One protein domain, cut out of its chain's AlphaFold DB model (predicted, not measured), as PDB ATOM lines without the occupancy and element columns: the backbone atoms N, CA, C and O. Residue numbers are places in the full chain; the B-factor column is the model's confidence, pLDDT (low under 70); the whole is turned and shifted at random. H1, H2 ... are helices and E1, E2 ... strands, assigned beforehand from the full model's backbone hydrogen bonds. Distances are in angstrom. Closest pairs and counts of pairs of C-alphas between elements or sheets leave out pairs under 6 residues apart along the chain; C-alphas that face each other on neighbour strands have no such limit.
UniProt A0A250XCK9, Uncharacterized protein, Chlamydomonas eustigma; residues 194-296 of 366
ATOM      1  N   LYS A 194     114.234 266.536 294.540       70.94
ATOM      2  CA  LYS A 194     114.631 265.462 293.618       70.94
ATOM      3  C   LYS A 194     115.175 266.003 292.289       70.94
ATOM      4  O   LYS A 194     116.252 265.595 291.866       70.94
ATOM      5  N   ALA A 195     114.495 266.985 291.692       59.53
ATOM      6  CA  ALA A 195     114.967 267.662 290.484       59.53
ATOM      7  C   ALA A 195     116.250 268.465 290.756       59.53
ATOM      8  O   ALA A 195     117.134 268.522 289.908       59.53
ATOM      9  N   ALA A 196     116.392 269.034 291.958       66.38
ATOM     10  CA  ALA A 196     117.614 269.721 292.371       66.38
ATOM     11  C   ALA A 196     118.810 268.762 292.506       66.38
ATOM     12  O   ALA A 196     119.903 269.094 292.050       66.38
ATOM     13  N   LYS A 197     118.616 267.561 293.074       74.81
ATOM     14  CA  LYS A 197     119.659 266.522 293.178       74.81
ATOM     15  C   LYS A 197     120.061 265.975 291.807       74.81
ATOM     16  O   LYS A 197     121.253 265.857 291.525       74.81
ATOM     17  N   GLU A 198     119.091 265.713 290.935       68.50
ATOM     18  CA  GLU A 198     119.341 265.259 289.564       68.50
ATOM     19  C   GLU A 198     120.083 266.330 288.751       68.50
ATOM     20  O   GLU A 198     121.115 266.052 288.139       68.50
ATOM     21  N   TYR A 199     119.657 267.591 288.860       66.12
ATOM     22  CA  TYR A 199     120.345 268.732 288.258       66.12
ATOM     23  C   TYR A 199     121.758 268.935 288.829       66.12
ATOM     24  O   TYR A 199     122.681 269.235 288.076       66.12
ATOM     25  N   ALA A 200     121.968 268.734 290.133       72.12
ATOM     26  CA  ALA A 200     123.284 268.847 290.765       72.12
ATOM     27  C   ALA A 200     124.260 267.762 290.284       72.12
ATOM     28  O   ALA A 200     125.414 268.078 289.993       72.12
ATOM     29  N   MET A 201     123.804 266.513 290.136       74.94
ATOM     30  CA  MET A 201     124.595 265.417 289.558       74.94
ATOM     31  C   MET A 201     124.989 265.708 288.108       74.94
ATOM     32  O   MET A 201     126.157 265.603 287.730       74.94
ATOM     33  N   ILE A 202     124.015 266.150 287.321       67.06
ATOM     34  CA  ILE A 202     124.174 266.562 285.930       67.06
ATOM     35  C   ILE A 202     125.192 267.720 285.809       67.06
ATOM     36  O   ILE A 202     126.116 267.673 284.996       67.06
ATOM     37  N   GLN A 203     125.107 268.728 286.682       66.88
ATOM     38  CA  GLN A 203     126.072 269.831 286.761       66.88
ATOM     39  C   GLN A 203     127.475 269.363 287.178       66.88
ATOM     40  O   GLN A 203     128.471 269.874 286.666       66.88
ATOM     41  N   LEU A 204     127.585 268.383 288.078       73.69
ATOM     42  CA  LEU A 204     128.859 267.781 288.486       73.69
ATOM     43  C   LEU A 204     129.543 267.053 287.321       73.69
ATOM     44  O   LEU A 204     130.753 267.198 287.135       73.69
ATOM     45  N   GLN A 205     128.775 266.338 286.497       73.94
ATOM     46  CA  GLN A 205     129.275 265.721 285.266       73.94
ATOM     47  C   GLN A 205     129.720 266.779 284.244       73.94
ATOM     48  O   GLN A 205     130.814 266.668 283.688       73.94
ATOM     49  N   GLY A 206     128.942 267.854 284.069       65.06
ATOM     50  CA  GLY A 206     129.314 268.992 283.221       65.06
ATOM     51  C   GLY A 206     130.600 269.692 283.679       65.06
ATOM     52  O   GLY A 206     131.471 269.980 282.862       65.06
ATOM     53  N   LYS A 207     130.776 269.898 284.992       69.94
ATOM     54  CA  LYS A 207     132.001 270.476 285.578       69.94
ATOM     55  C   LYS A 207     133.218 269.574 285.392       69.94
ATOM     56  O   LYS A 207     134.286 270.083 285.065       69.94
ATOM     57  N   ARG A 208     133.073 268.253 285.548       70.69
ATOM     58  CA  ARG A 208     134.154 267.295 285.255       70.69
ATOM     59  C   ARG A 208     134.538 267.329 283.777       70.69
ATOM     60  O   ARG A 208     135.723 267.407 283.478       70.69
ATOM     61  N   ALA A 209     133.560 267.364 282.869       63.25
ATOM     62  CA  ALA A 209     133.805 267.476 281.431       63.25
ATOM     63  C   ALA A 209     134.470 268.811 281.045       63.25
ATOM     64  O   ALA A 209     135.405 268.823 280.249       63.25
ATOM     65  N   ALA A 210     134.041 269.929 281.639       61.75
ATOM     66  CA  ALA A 210     134.652 271.242 281.432       61.75
ATOM     67  C   ALA A 210     136.076 271.322 282.011       61.75
ATOM     68  O   ALA A 210     136.964 271.879 281.371       61.75
ATOM     69  N   SER A 211     136.315 270.717 283.180       67.44
ATOM     70  CA  SER A 211     137.647 270.592 283.784       67.44
ATOM     71  C   SER A 211     138.583 269.774 282.890       67.44
ATOM     72  O   SER A 211     139.682 270.230 282.585       67.44
ATOM     73  N   LEU A 212     138.130 268.621 282.389       64.50
ATOM     74  CA  LEU A 212     138.871 267.807 281.417       64.50
ATOM     75  C   LEU A 212     139.155 268.583 280.121       64.50
ATOM     76  O   LEU A 212     140.275 268.562 279.621       64.50
ATOM     77  N   ALA A 213     138.178 269.333 279.607       57.34
ATOM     78  CA  ALA A 213     138.361 270.167 278.419       57.34
ATOM     79  C   ALA A 213     139.370 271.309 278.645       57.34
ATOM     80  O   ALA A 213     140.171 271.601 277.757       57.34
ATOM     81  N   SER A 214     139.366 271.921 279.836       62.25
ATOM     82  CA  SER A 214     140.322 272.969 280.217       62.25
ATOM     83  C   SER A 214     141.752 272.437 280.352       62.25
ATOM     84  O   SER A 214     142.695 273.104 279.930       62.25
ATOM     85  N   GLN A 215     141.912 271.205 280.847       63.34
ATOM     86  CA  GLN A 215     143.208 270.526 280.925       63.34
ATOM     87  C   GLN A 215     143.752 270.162 279.540       63.34
ATOM     88  O   GLN A 215     144.959 270.200 279.321       63.34
ATOM     89  N   LEU A 216     142.874 269.877 278.578       60.28
ATOM     90  CA  LEU A 216     143.264 269.457 277.233       60.28
ATOM     91  C   LEU A 216     143.600 270.621 276.271       60.28
ATOM     92  O   LEU A 216     143.809 270.364 275.088       60.28
ATOM     93  N   LYS A 217     143.661 271.891 276.725       58.31
ATOM     94  CA  LYS A 217     143.849 273.091 275.860       58.31
ATOM     95  C   LYS A 217     142.976 273.053 274.593       58.31
ATOM     96  O   LYS A 217     143.357 273.544 273.529       58.31
ATOM     97  N   ILE A 218     141.794 272.452 274.688       59.25
ATOM     98  CA  ILE A 218     140.889 272.350 273.552       59.25
ATOM     99  C   ILE A 218     140.365 273.761 273.333       59.25
ATOM    100  O   ILE A 218     139.746 274.337 274.230       59.25
ATOM    101  N   SER A 219     140.641 274.349 272.162       62.81
ATOM    102  CA  SER A 219     140.031 275.630 271.808       62.81
ATOM    103  C   SER A 219     138.526 275.491 272.038       62.81
ATOM    104  O   SER A 219     137.946 274.468 271.670       62.81
ATOM    105  N   SER A 220     137.876 276.489 272.628       57.22
ATOM    106  CA  SER A 220     136.457 276.434 273.013       57.22
ATOM    107  C   SER A 220     135.478 276.212 271.843       57.22
ATOM    108  O   SER A 220     134.272 276.326 272.018       57.22
ATOM    109  N   ASN A 221     135.986 275.924 270.640       63.38
ATOM    110  CA  ASN A 221     135.257 275.660 269.410       63.38
ATOM    111  C   ASN A 221     135.607 274.309 268.749       63.38
ATOM    112  O   ASN A 221     135.014 273.982 267.718       63.38
ATOM    113  N   SER A 222     136.556 273.528 269.280       82.69
ATOM    114  CA  SER A 222     137.003 272.271 268.659       82.69
ATOM    115  C   SER A 222     136.418 271.045 269.351       82.69
ATOM    116  O   SER A 222     136.782 270.728 270.475       82.69
ATOM    117  N   VAL A 223     135.537 270.329 268.653       92.06
ATOM    118  CA  VAL A 223     135.019 269.018 269.075       92.06
ATOM    119  C   VAL A 223     136.188 268.066 269.388       92.06
ATOM    120  O   VAL A 223     137.160 268.081 268.630       92.06
ATOM    121  N   PRO A 224     136.122 267.241 270.455       94.25
ATOM    122  CA  PRO A 224     137.145 266.235 270.727       94.25
ATOM    123  C   PRO A 224     137.413 265.357 269.503       94.25
ATOM    124  O   PRO A 224     136.469 264.918 268.843       94.25
ATOM    125  N   GLN A 225     138.688 265.080 269.219       94.06
ATOM    126  CA  GLN A 225     139.088 264.351 268.012       94.06
ATOM    127  C   GLN A 225     138.372 262.995 267.842       94.06
ATOM    128  O   GLN A 225     137.904 262.743 266.734       94.06
ATOM    129  N   PRO A 226     138.173 262.166 268.891       96.31
ATOM    130  CA  PRO A 226     137.444 260.901 268.745       96.31
ATOM    131  C   PRO A 226     135.994 261.089 268.281       96.31
ATOM    132  O   PRO A 226     135.521 260.377 267.401       96.31
ATOM    133  N   LEU A 227     135.295 262.092 268.826       95.69
ATOM    134  CA  LEU A 227     133.936 262.418 268.399       95.69
ATOM    135  C   LEU A 227     133.922 262.981 266.972       95.69
ATOM    136  O   LEU A 227     133.006 262.696 266.207       95.69
ATOM    137  N   TYR A 228     134.925 263.781 266.608       96.44
ATOM    138  CA  TYR A 228     135.048 264.306 265.253       96.44
ATOM    139  C   TYR A 228     135.188 263.175 264.226       96.44
ATOM    140  O   TYR A 228     134.421 263.156 263.267       96.44
ATOM    141  N   THR A 229     136.082 262.209 264.463       96.75
ATOM    142  CA  THR A 229     136.252 261.025 263.603       96.75
ATOM    143  C   THR A 229     134.958 260.216 263.500       96.75
ATOM    144  O   THR A 229     134.496 259.952 262.395       96.75
ATOM    145  N   ALA A 230     134.294 259.942 264.628       97.50
ATOM    146  CA  ALA A 230     133.028 259.206 264.643       97.50
ATOM    147  C   ALA A 230     131.908 259.928 263.861       97.50
ATOM    148  O   ALA A 230     131.089 259.306 263.187       97.50
ATOM    149  N   ILE A 231     131.879 261.267 263.900       97.56
ATOM    150  CA  ILE A 231     130.962 262.069 263.078       97.56
ATOM    151  C   ILE A 231     131.305 261.946 261.588       97.56
ATOM    152  O   ILE A 231     130.388 261.881 260.770       97.56
ATOM    153  N   GLN A 232     132.588 261.931 261.214       97.38
ATOM    154  CA  GLN A 232     132.999 261.753 259.818       97.38
ATOM    155  C   GLN A 232     132.583 260.379 259.285       97.38
ATOM    156  O   GLN A 232     131.998 260.307 258.207       97.38
ATOM    157  N   GLU A 233     132.813 259.319 260.057       97.62
ATOM    158  CA  GLU A 233     132.374 257.957 259.731       97.62
ATOM    159  C   GLU A 233     130.856 257.900 259.554       97.62
ATOM    160  O   GLU A 233     130.370 257.425 258.529       97.62
ATOM    161  N   LYS A 234     130.095 258.503 260.480       97.94
ATOM    162  CA  LYS A 234     128.633 258.547 260.369       97.94
ATOM    163  C   LYS A 234     128.155 259.315 259.135       97.94
ATOM    164  O   LYS A 234     127.143 258.952 258.544       97.94
ATOM    165  N   ILE A 235     128.853 260.380 258.733       97.06
ATOM    166  CA  ILE A 235     128.548 261.099 257.486       97.06
ATOM    167  C   ILE A 235     128.797 260.192 256.276       97.06
ATOM    168  O   ILE A 235     127.943 260.152 255.394       97.06
ATOM    169  N   MET A 236     129.923 259.473 256.231       97.62
ATOM    170  CA  MET A 236     130.233 258.553 255.129       97.62
ATOM    171  C   MET A 236     129.221 257.416 255.029       97.62
ATOM    172  O   MET A 236     128.717 257.174 253.940       97.62
ATOM    173  N   GLU A 237     128.820 256.821 256.154       97.38
ATOM    174  CA  GLU A 237     127.770 255.795 256.203       97.38
ATOM    175  C   GLU A 237     126.466 256.294 255.549       97.38
ATOM    176  O   GLU A 237     125.840 255.597 254.750       97.38
ATOM    177  N   GLN A 238     126.066 257.542 255.826       96.56
ATOM    178  CA  GLN A 238     124.876 258.134 255.205       96.56
ATOM    179  C   GLN A 238     125.067 258.405 253.705       96.56
ATOM    180  O   GLN A 238     124.115 258.271 252.939       96.56
ATOM    181  N   VAL A 239     126.276 258.767 253.268       94.88
ATOM    182  CA  VAL A 239     126.590 258.946 251.839       94.88
ATOM    183  C   VAL A 239     126.538 257.604 251.106       94.88
ATOM    184  O   VAL A 239     125.906 257.509 250.056       94.88
ATOM    185  N   GLU A 240     127.140 256.563 251.677       94.88
ATOM    186  CA  GLU A 240     127.205 255.212 251.108       94.88
ATOM    187  C   GLU A 240     125.838 254.528 251.069       94.88
ATOM    188  O   GLU A 240     125.539 253.802 250.125       94.88
ATOM    189  N   SER A 241     124.958 254.834 252.028       96.00
ATOM    190  CA  SER A 241     123.571 254.353 252.013       96.00
ATOM    191  C   SER A 241     122.739 254.879 250.831       96.00
ATOM    192  O   SER A 241     121.633 254.395 250.594       96.00
ATOM    193  N   GLY A 242     123.242 255.873 250.088       91.38
ATOM    194  CA  GLY A 242     122.581 256.396 248.894       91.38
ATOM    195  C   GLY A 242     121.281 257.149 249.180       91.38
ATOM    196  O   GLY A 242     120.447 257.277 248.285       91.38
ATOM    197  N   VAL A 243     121.086 257.648 250.410       87.81
ATOM    198  CA  VAL A 243     119.874 258.388 250.788       87.81
ATOM    199  C   VAL A 243     119.708 259.607 249.865       87.81
ATOM    200  O   VAL A 243     120.550 260.516 249.872       87.81
ATOM    201  N   PRO A 244     118.627 259.668 249.064       85.69
ATOM    202  CA  PRO A 244     118.403 260.780 248.156       85.69
ATOM    203  C   PRO A 244     118.174 262.067 248.954       85.69
ATOM    204  O   PRO A 244     117.493 262.074 249.979       85.69
ATOM    205  N   GLY A 245     118.735 263.186 248.490       88.06
ATOM    206  CA  GLY A 245     118.540 264.472 249.166       88.06
ATOM    207  C   GLY A 245     119.458 264.712 250.371       88.06
ATOM    208  O   GLY A 245     119.199 265.637 251.147       88.06
ATOM    209  N   LEU A 246     120.514 263.910 250.565       92.62
ATOM    210  CA  LEU A 246     121.445 264.096 251.677       92.62
ATOM    211  C   LEU A 246     122.124 265.476 251.602       92.62
ATOM    212  O   LEU A 246     122.866 265.791 250.675       92.62
ATOM    213  N   ASN A 247     121.856 266.324 252.593       94.44
ATOM    214  CA  ASN A 247     122.379 267.680 252.697       94.44
ATOM    215  C   ASN A 247     122.540 268.067 254.178       94.44
ATOM    216  O   ASN A 247     122.212 267.314 255.092       94.44
ATOM    217  N   SER A 248     123.031 269.278 254.457       95.19
ATOM    218  CA  SER A 248     123.241 269.726 255.844       95.19
ATOM    219  C   SER A 248     121.963 269.792 256.694       95.19
ATOM    220  O   SER A 248     122.063 269.799 257.915       95.19
ATOM    221  N   ASN A 249     120.780 269.910 256.076       95.25
ATOM    222  CA  ASN A 249     119.506 269.933 256.797       95.25
ATOM    223  C   ASN A 249     119.098 268.524 257.234       95.25
ATOM    224  O   ASN A 249     118.603 268.388 258.346       95.25
ATOM    225  N   THR A 250     119.319 267.508 256.393       96.38
ATOM    226  CA  THR A 250     119.006 266.103 256.706       96.38
ATOM    227  C   THR A 250     120.065 265.464 257.602       96.38
ATOM    228  O   THR A 250     119.719 264.765 258.547       96.38
ATOM    229  N   LEU A 251     121.347 265.797 257.413       96.62
ATOM    230  CA  LEU A 251     122.435 265.321 258.276       96.62
ATOM    231  C   LEU A 251     122.348 265.853 259.711       96.62
ATOM    232  O   LEU A 251     122.721 265.160 260.651       96.62
ATOM    233  N   GLN A 252     121.870 267.084 259.913       97.19
ATOM    234  CA  GLN A 252     121.842 267.700 261.243       97.19
ATOM    235  C   GLN A 252     121.060 266.897 262.299       97.19
ATOM    236  O   GLN A 252     121.633 266.637 263.357       97.19
ATOM    237  N   PRO A 253     119.786 266.515 262.085       97.12
ATOM    238  CA  PRO A 253     119.047 265.715 263.058       97.12
ATOM    239  C   PRO A 253     119.674 264.332 263.280       97.12
ATOM    240  O   PRO A 253     119.716 263.887 264.422       97.12
ATOM    241  N   ILE A 254     120.229 263.707 262.234       97.44
ATOM    242  CA  ILE A 254     120.910 262.403 262.319       97.44
ATOM    243  C   ILE A 254     122.134 262.504 263.233       97.44
ATOM    244  O   ILE A 254     122.269 261.743 264.186       97.44
ATOM    245  N   LEU A 255     122.995 263.496 262.996       97.44
ATOM    246  CA  LEU A 255     124.183 263.721 263.817       97.44
ATOM    247  C   LEU A 255     123.824 264.130 265.247       97.44
ATOM    248  O   LEU A 255     124.508 263.744 266.185       97.44
ATOM    249  N   LEU A 256     122.748 264.895 265.445       96.62
ATOM    250  CA  LEU A 256     122.277 265.227 266.788       96.62
ATOM    251  C   LEU A 256     121.779 263.997 267.550       96.62
ATOM    252  O   LEU A 256     122.041 263.919 268.745       96.62
ATOM    253  N   ALA A 257     121.064 263.076 266.899       96.94
ATOM    254  CA  ALA A 257     120.662 261.808 267.508       96.94
ATOM    255  C   ALA A 257     121.898 260.968 267.858       96.94
ATOM    256  O   ALA A 257     122.100 260.638 269.019       96.94
ATOM    257  N   PHE A 258     122.809 260.798 266.898       97.50
ATOM    258  CA  PHE A 258     124.069 260.084 267.094       97.50
ATOM    259  C   PHE A 258     124.891 260.613 268.283       97.50
ATOM    260  O   PHE A 258     125.342 259.841 269.124       97.50
ATOM    261  N   ILE A 259     125.053 261.935 268.409       96.25
ATOM    262  CA  ILE A 259     125.811 262.526 269.525       96.25
ATOM    263  C   ILE A 259     125.068 262.346 270.859       96.25
ATOM    264  O   ILE A 259     125.721 262.159 271.887       96.25
ATOM    265  N   LYS A 260     123.729 262.397 270.867       95.00
ATOM    266  CA  LYS A 260     122.918 262.186 272.082       95.00
ATOM    267  C   LYS A 260     123.018 260.762 272.617       95.00
ATOM    268  O   LYS A 260     122.966 260.602 273.830       95.00
ATOM    269  N   ASP A 261     123.185 259.787 271.733       96.50
ATOM    270  CA  ASP A 261     123.301 258.372 272.101       96.50
ATOM    271  C   ASP A 261     124.749 257.985 272.461       96.50
ATOM    272  O   ASP A 261     125.017 256.901 272.971       96.50
ATOM    273  N   SER A 262     125.700 258.891 272.222       95.12
ATOM    274  CA  SER A 262     127.118 258.718 272.541       95.12
ATOM    275  C   SER A 262     127.454 259.200 273.967       95.12
ATOM    276  O   SER A 262     126.743 260.047 274.522       95.12
ATOM    277  N   PRO A 263     128.604 258.797 274.553       95.31
ATOM    278  CA  PRO A 263     129.075 259.330 275.843       95.31
ATOM    279  C   PRO A 263     129.339 260.849 275.821       95.31
ATOM    280  O   PRO A 263     129.573 261.468 276.858       95.31
ATOM    281  N   TRP A 264     129.279 261.473 274.644       94.56
ATOM    282  CA  TRP A 264     129.495 262.897 274.434       94.56
ATOM    283  C   TRP A 264     128.216 263.740 274.488       94.56
ATOM    284  O   TRP A 264     128.267 264.936 274.192       94.56
ATOM    285  N   ALA A 265     127.076 263.167 274.887       93.44
ATOM    286  CA  ALA A 265     125.800 263.878 274.979       93.44
ATOM    287  C   ALA A 265     125.885 265.183 275.800       93.44
ATOM    288  O   ALA A 265     125.251 266.182 275.450       93.44
ATOM    289  N   GLY A 266     126.721 265.209 276.846       92.50
ATOM    290  CA  GLY A 266     126.965 266.390 277.685       92.50
ATOM    291  C   GLY A 266     127.653 267.564 276.971       92.50
ATOM    292  O   GLY A 266     127.575 268.692 277.450       92.50
ATOM    293  N   LEU A 267     128.286 267.344 275.811       92.19
ATOM    294  CA  LEU A 267     128.894 268.421 275.018       92.19
ATOM    295  C   LEU A 267     127.853 269.283 274.296       92.19
ATOM    296  O   LEU A 267     128.132 270.448 273.996       92.19
ATOM    297  N   LEU A 268     126.674 268.728 273.995       93.31
ATOM    298  CA  LEU A 268     125.651 269.416 273.214       93.31
ATOM    299  C   LEU A 268     125.039 270.590 273.987       93.31
ATOM    300  O   LEU A 268     124.587 270.467 275.128       93.31
ATOM    301  N   HIS A 269     124.957 271.735 273.316       88.12
ATOM    302  CA  HIS A 269     124.323 272.930 273.852       88.12
ATOM    303  C   HIS A 269     122.832 272.692 274.156       88.12
ATOM    304  O   HIS A 269     122.086 272.229 273.292       88.12
ATOM    305  N   GLY A 270     122.391 273.047 275.370       78.56
ATOM    306  CA  GLY A 270     120.972 273.106 275.748       78.56
ATOM    307  C   GLY A 270     120.466 272.076 276.767       78.56
ATOM    308  O   GLY A 270     119.379 272.285 277.293       78.56
ATOM    309  N   ARG A 271     121.212 271.009 277.100       64.50
ATOM    310  CA  ARG A 271     120.807 270.084 278.187       64.50
ATOM    311  C   ARG A 271     121.578 270.293 279.492       64.50
ATOM    312  O   ARG A 271     120.961 270.319 280.547       64.50
ATOM    313  N   VAL A 272     122.904 270.459 279.430       71.75
ATOM    314  CA  VAL A 272     123.780 270.429 280.622       71.75
ATOM    315  C   VAL A 272     125.022 271.306 280.433       71.75
ATOM    316  O   VAL A 272     126.141 270.815 280.370       71.75
ATOM    317  N   GLY A 273     124.864 272.616 280.223       80.38
ATOM    318  CA  GLY A 273     126.034 273.506 280.094       80.38
ATOM    319  C   GLY A 273     126.985 273.181 278.927       80.38
ATOM    320  O   GLY A 273     128.104 273.686 278.892       80.38
ATOM    321  N   GLY A 274     126.550 272.354 277.972       86.88
ATOM    322  CA  GLY A 274     127.314 272.030 276.777       86.88
ATOM    323  C   GLY A 274     127.587 273.276 275.934       86.88
ATOM    324  O   GLY A 274     126.762 274.190 275.825       86.88
ATOM    325  N   TRP A 275     128.765 273.313 275.324       90.19
ATOM    326  CA  TRP A 275     129.254 274.439 274.527       90.19
ATOM    327  C   TRP A 275     129.226 274.146 273.024       90.19
ATOM    328  O   TRP A 275     129.275 275.069 272.211       90.19
ATOM    329  N   PHE A 276     129.089 272.878 272.623       92.88
ATOM    330  CA  PHE A 276     129.066 272.499 271.219       92.88
ATOM    331  C   PHE A 276     127.655 272.595 270.630       92.88
ATOM    332  O   PHE A 276     126.714 271.923 271.058       92.88
ATOM    333  N   LYS A 277     127.511 273.405 269.578       94.50
ATOM    334  CA  LYS A 277     126.286 273.504 268.782       94.50
ATOM    335  C   LYS A 277     126.516 272.868 267.413       94.50
ATOM    336  O   LYS A 277     127.145 273.478 266.550       94.50
ATOM    337  N   CYS A 278     125.942 271.684 267.187       95.12
ATOM    338  CA  CYS A 278     125.933 271.032 265.873       95.12
ATOM    339  C   CYS A 278     125.009 271.795 264.904       95.12
ATOM    340  O   CYS A 278     123.828 271.483 264.730       95.12
ATOM    341  N   CYS A 279     125.522 272.884 264.332       95.81
ATOM    342  CA  CYS A 279     124.810 273.732 263.385       95.81
ATOM    343  C   CYS A 279     125.131 273.346 261.934       95.81
ATOM    344  O   CYS A 279     126.191 272.807 261.619       95.81
ATOM    345  N   ARG A 280     124.225 273.677 261.011       96.25
ATOM    346  CA  ARG A 280     124.355 273.337 259.583       96.25
ATOM    347  C   ARG A 280     125.633 273.888 258.944       96.25
ATOM    348  O   ARG A 280     126.220 273.238 258.088       96.25
ATOM    349  N   SER A 281     126.079 275.078 259.351       95.62
ATOM    350  CA  SER A 281     127.325 275.680 258.856       95.62
ATOM    351  C   SER A 281     128.568 274.909 259.302       95.62
ATOM    352  O   SER A 281     129.512 274.794 258.519       95.62
ATOM    353  N   TRP A 282     128.556 274.349 260.516       95.88
ATOM    354  CA  TRP A 282     129.609 273.464 261.004       95.88
ATOM    355  C   TRP A 282     129.635 272.160 260.203       95.88
ATOM    356  O   TRP A 282     130.680 271.826 259.657       95.88
ATOM    357  N   ILE A 283     128.481 271.514 259.995       96.62
ATOM    358  CA  ILE A 283     128.369 270.291 259.173       96.62
ATOM    359  C   ILE A 283     128.923 270.529 257.764       96.62
ATOM    360  O   ILE A 283     129.770 269.780 257.299       96.62
ATOM    361  N   ARG A 284     128.549 271.635 257.102       95.75
ATOM    362  CA  ARG A 284     129.104 271.994 255.779       95.75
ATOM    363  C   ARG A 284     130.619 272.190 255.790       95.75
ATOM    364  O   ARG A 284     131.259 272.035 254.757       95.75
ATOM    365  N   ARG A 285     131.204 272.618 256.911       95.25
ATOM    366  CA  ARG A 285     132.661 272.733 257.050       95.25
ATOM    367  C   ARG A 285     133.301 271.352 257.191       95.25
ATOM    368  O   ARG A 285     134.322 271.130 256.557       95.25
ATOM    369  N   VAL A 286     132.688 270.451 257.960       95.81
ATOM    370  CA  VAL A 286     133.128 269.051 258.085       95.81
ATOM    371  C   VAL A 286     133.065 268.347 256.733       95.81
ATOM    372  O   VAL A 286     134.089 267.857 256.273       95.81
ATOM    373  N   CYS A 287     131.928 268.414 256.032       96.38
ATOM    374  CA  CYS A 287     131.781 267.839 254.691       96.38
ATOM    375  C   CYS A 287     132.829 268.389 253.710       96.38
ATOM    376  O   CYS A 287     133.465 267.614 253.011       96.38
ATOM    377  N   ARG A 288     133.092 269.707 253.710       94.81
ATOM    378  CA  ARG A 288     134.145 270.305 252.865       94.81
ATOM    379  C   ARG A 288     135.547 269.785 253.179       94.81
ATOM    380  O   ARG A 288     136.338 269.633 252.262       94.81
ATOM    381  N   LYS A 289     135.860 269.521 254.451       95.44
ATOM    382  CA  LYS A 289     137.145 268.919 254.847       95.44
ATOM    383  C   LYS A 289     137.279 267.458 254.411       95.44
ATOM    384  O   LYS A 289     138.394 266.978 254.297       95.44
ATOM    385  N   MET A 290     136.160 266.775 254.188       95.88
ATOM    386  CA  MET A 290     136.098 265.411 253.650       95.88
ATOM    387  C   MET A 290     135.982 265.391 252.115       95.88
ATOM    388  O   MET A 290     135.673 264.354 251.544       95.88
ATOM    389  N   ASP A 291     136.129 266.552 251.470       94.81
ATOM    390  CA  ASP A 291     135.868 266.779 250.045       94.81
ATOM    391  C   ASP A 291     134.498 266.266 249.548       94.81
ATOM    392  O   ASP A 291     134.293 265.876 248.400       94.81
ATOM    393  N   LEU A 292     133.502 266.319 250.435       92.81
ATOM    394  CA  LEU A 292     132.110 266.057 250.101       92.81
ATOM    395  C   LEU A 292     131.459 267.357 249.638       92.81
ATOM    396  O   LEU A 292     131.275 268.307 250.414       92.81
ATOM    397  N   ARG A 293     131.061 267.393 248.365       87.75
ATOM    398  CA  ARG A 293     130.350 268.531 247.774       87.75
ATOM    399  C   ARG A 293     128.920 268.132 247.447       87.75
ATOM    400  O   ARG A 293     128.675 267.080 246.865       87.75
ATOM    401  N   VAL A 294     127.975 268.993 247.822       80.31
ATOM    402  CA  VAL A 294     126.598 268.875 247.338       80.31
ATOM    403  C   VAL A 294     126.613 269.346 245.895       80.31
ATOM    404  O   VAL A 294     126.813 270.537 245.645       80.31
ATOM    405  N   ARG A 295     126.409 268.434 244.946       75.31
ATOM    406  CA  ARG A 295     126.061 268.851 243.591       75.31
ATOM    407  C   ARG A 295     124.573 269.157 243.599       75.31
ATOM    408  O   ARG A 295     123.746 268.288 243.875       75.31
ATOM    409  N   ALA A 296     124.236 270.423 243.365       71.62
ATOM    410  CA  ALA A 296     122.872 270.748 242.993       71.62
ATOM    411  C   ALA A 296     122.600 269.983 241.697       71.62
ATOM    412  O   ALA A 296     123.308 270.185 240.709       71.62
TER     413      ALA A 296
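This is residues 194 to 296 of the 366 residues of an uncharacterized protein of Chlamydomonas eustigma (UniProt A0A250XCK9). A long helix, H1, stands at one end of an elongated model, apart from a group of three shorter helices, H2, H3 and H4; the link after H3 loops out toward H1 and back, and short strand E1 ends the other side. The printed part has 103 residues, in the order H1, H2, H3, H4, E1, mostly helix. It is only just loose, close to compact, with a radius of gyration of the C-alphas of 15.5 A and spans of 49 by 31 by 19 A.

H1, residues 194 to 215, begins at C-alpha (114.631, 265.462, 293.618) and is 31.7 A long. H2 is residues 225 to 240, 22.6 A; H3 residues 248 to 261, 19.8 A; H4 residues 280 to 289; E1 residues 292 to 295, ending at C-alpha (126.061, 268.851, 243.591).

H1 touches no helix. H2 and H3 only just touch, with 3 pairs of C-alphas within 8 A, through residues 231 to 235 and 251 to 255 alone; the closest C-alphas, Ile 231 and Leu 255, are 7.0 A apart. H3, with residues 248 to 252 alone, touches H4 about perpendicular at 86 degrees, closest at C-alphas Ser 248 and Arg 280, 5.3 A. E1 pairs with no named strand. Every O i to N i+4 pair is within hydrogen-bond range in H1, H2 and H4; in H3, 8 of 10.

The C-alphas farthest apart, Lys 194 and Ala 296, are 51.6 A apart. The printed part has no cut. The link H3 to H4 is long. Twenty-two residues are under pLDDT 70, among them 209 to 221.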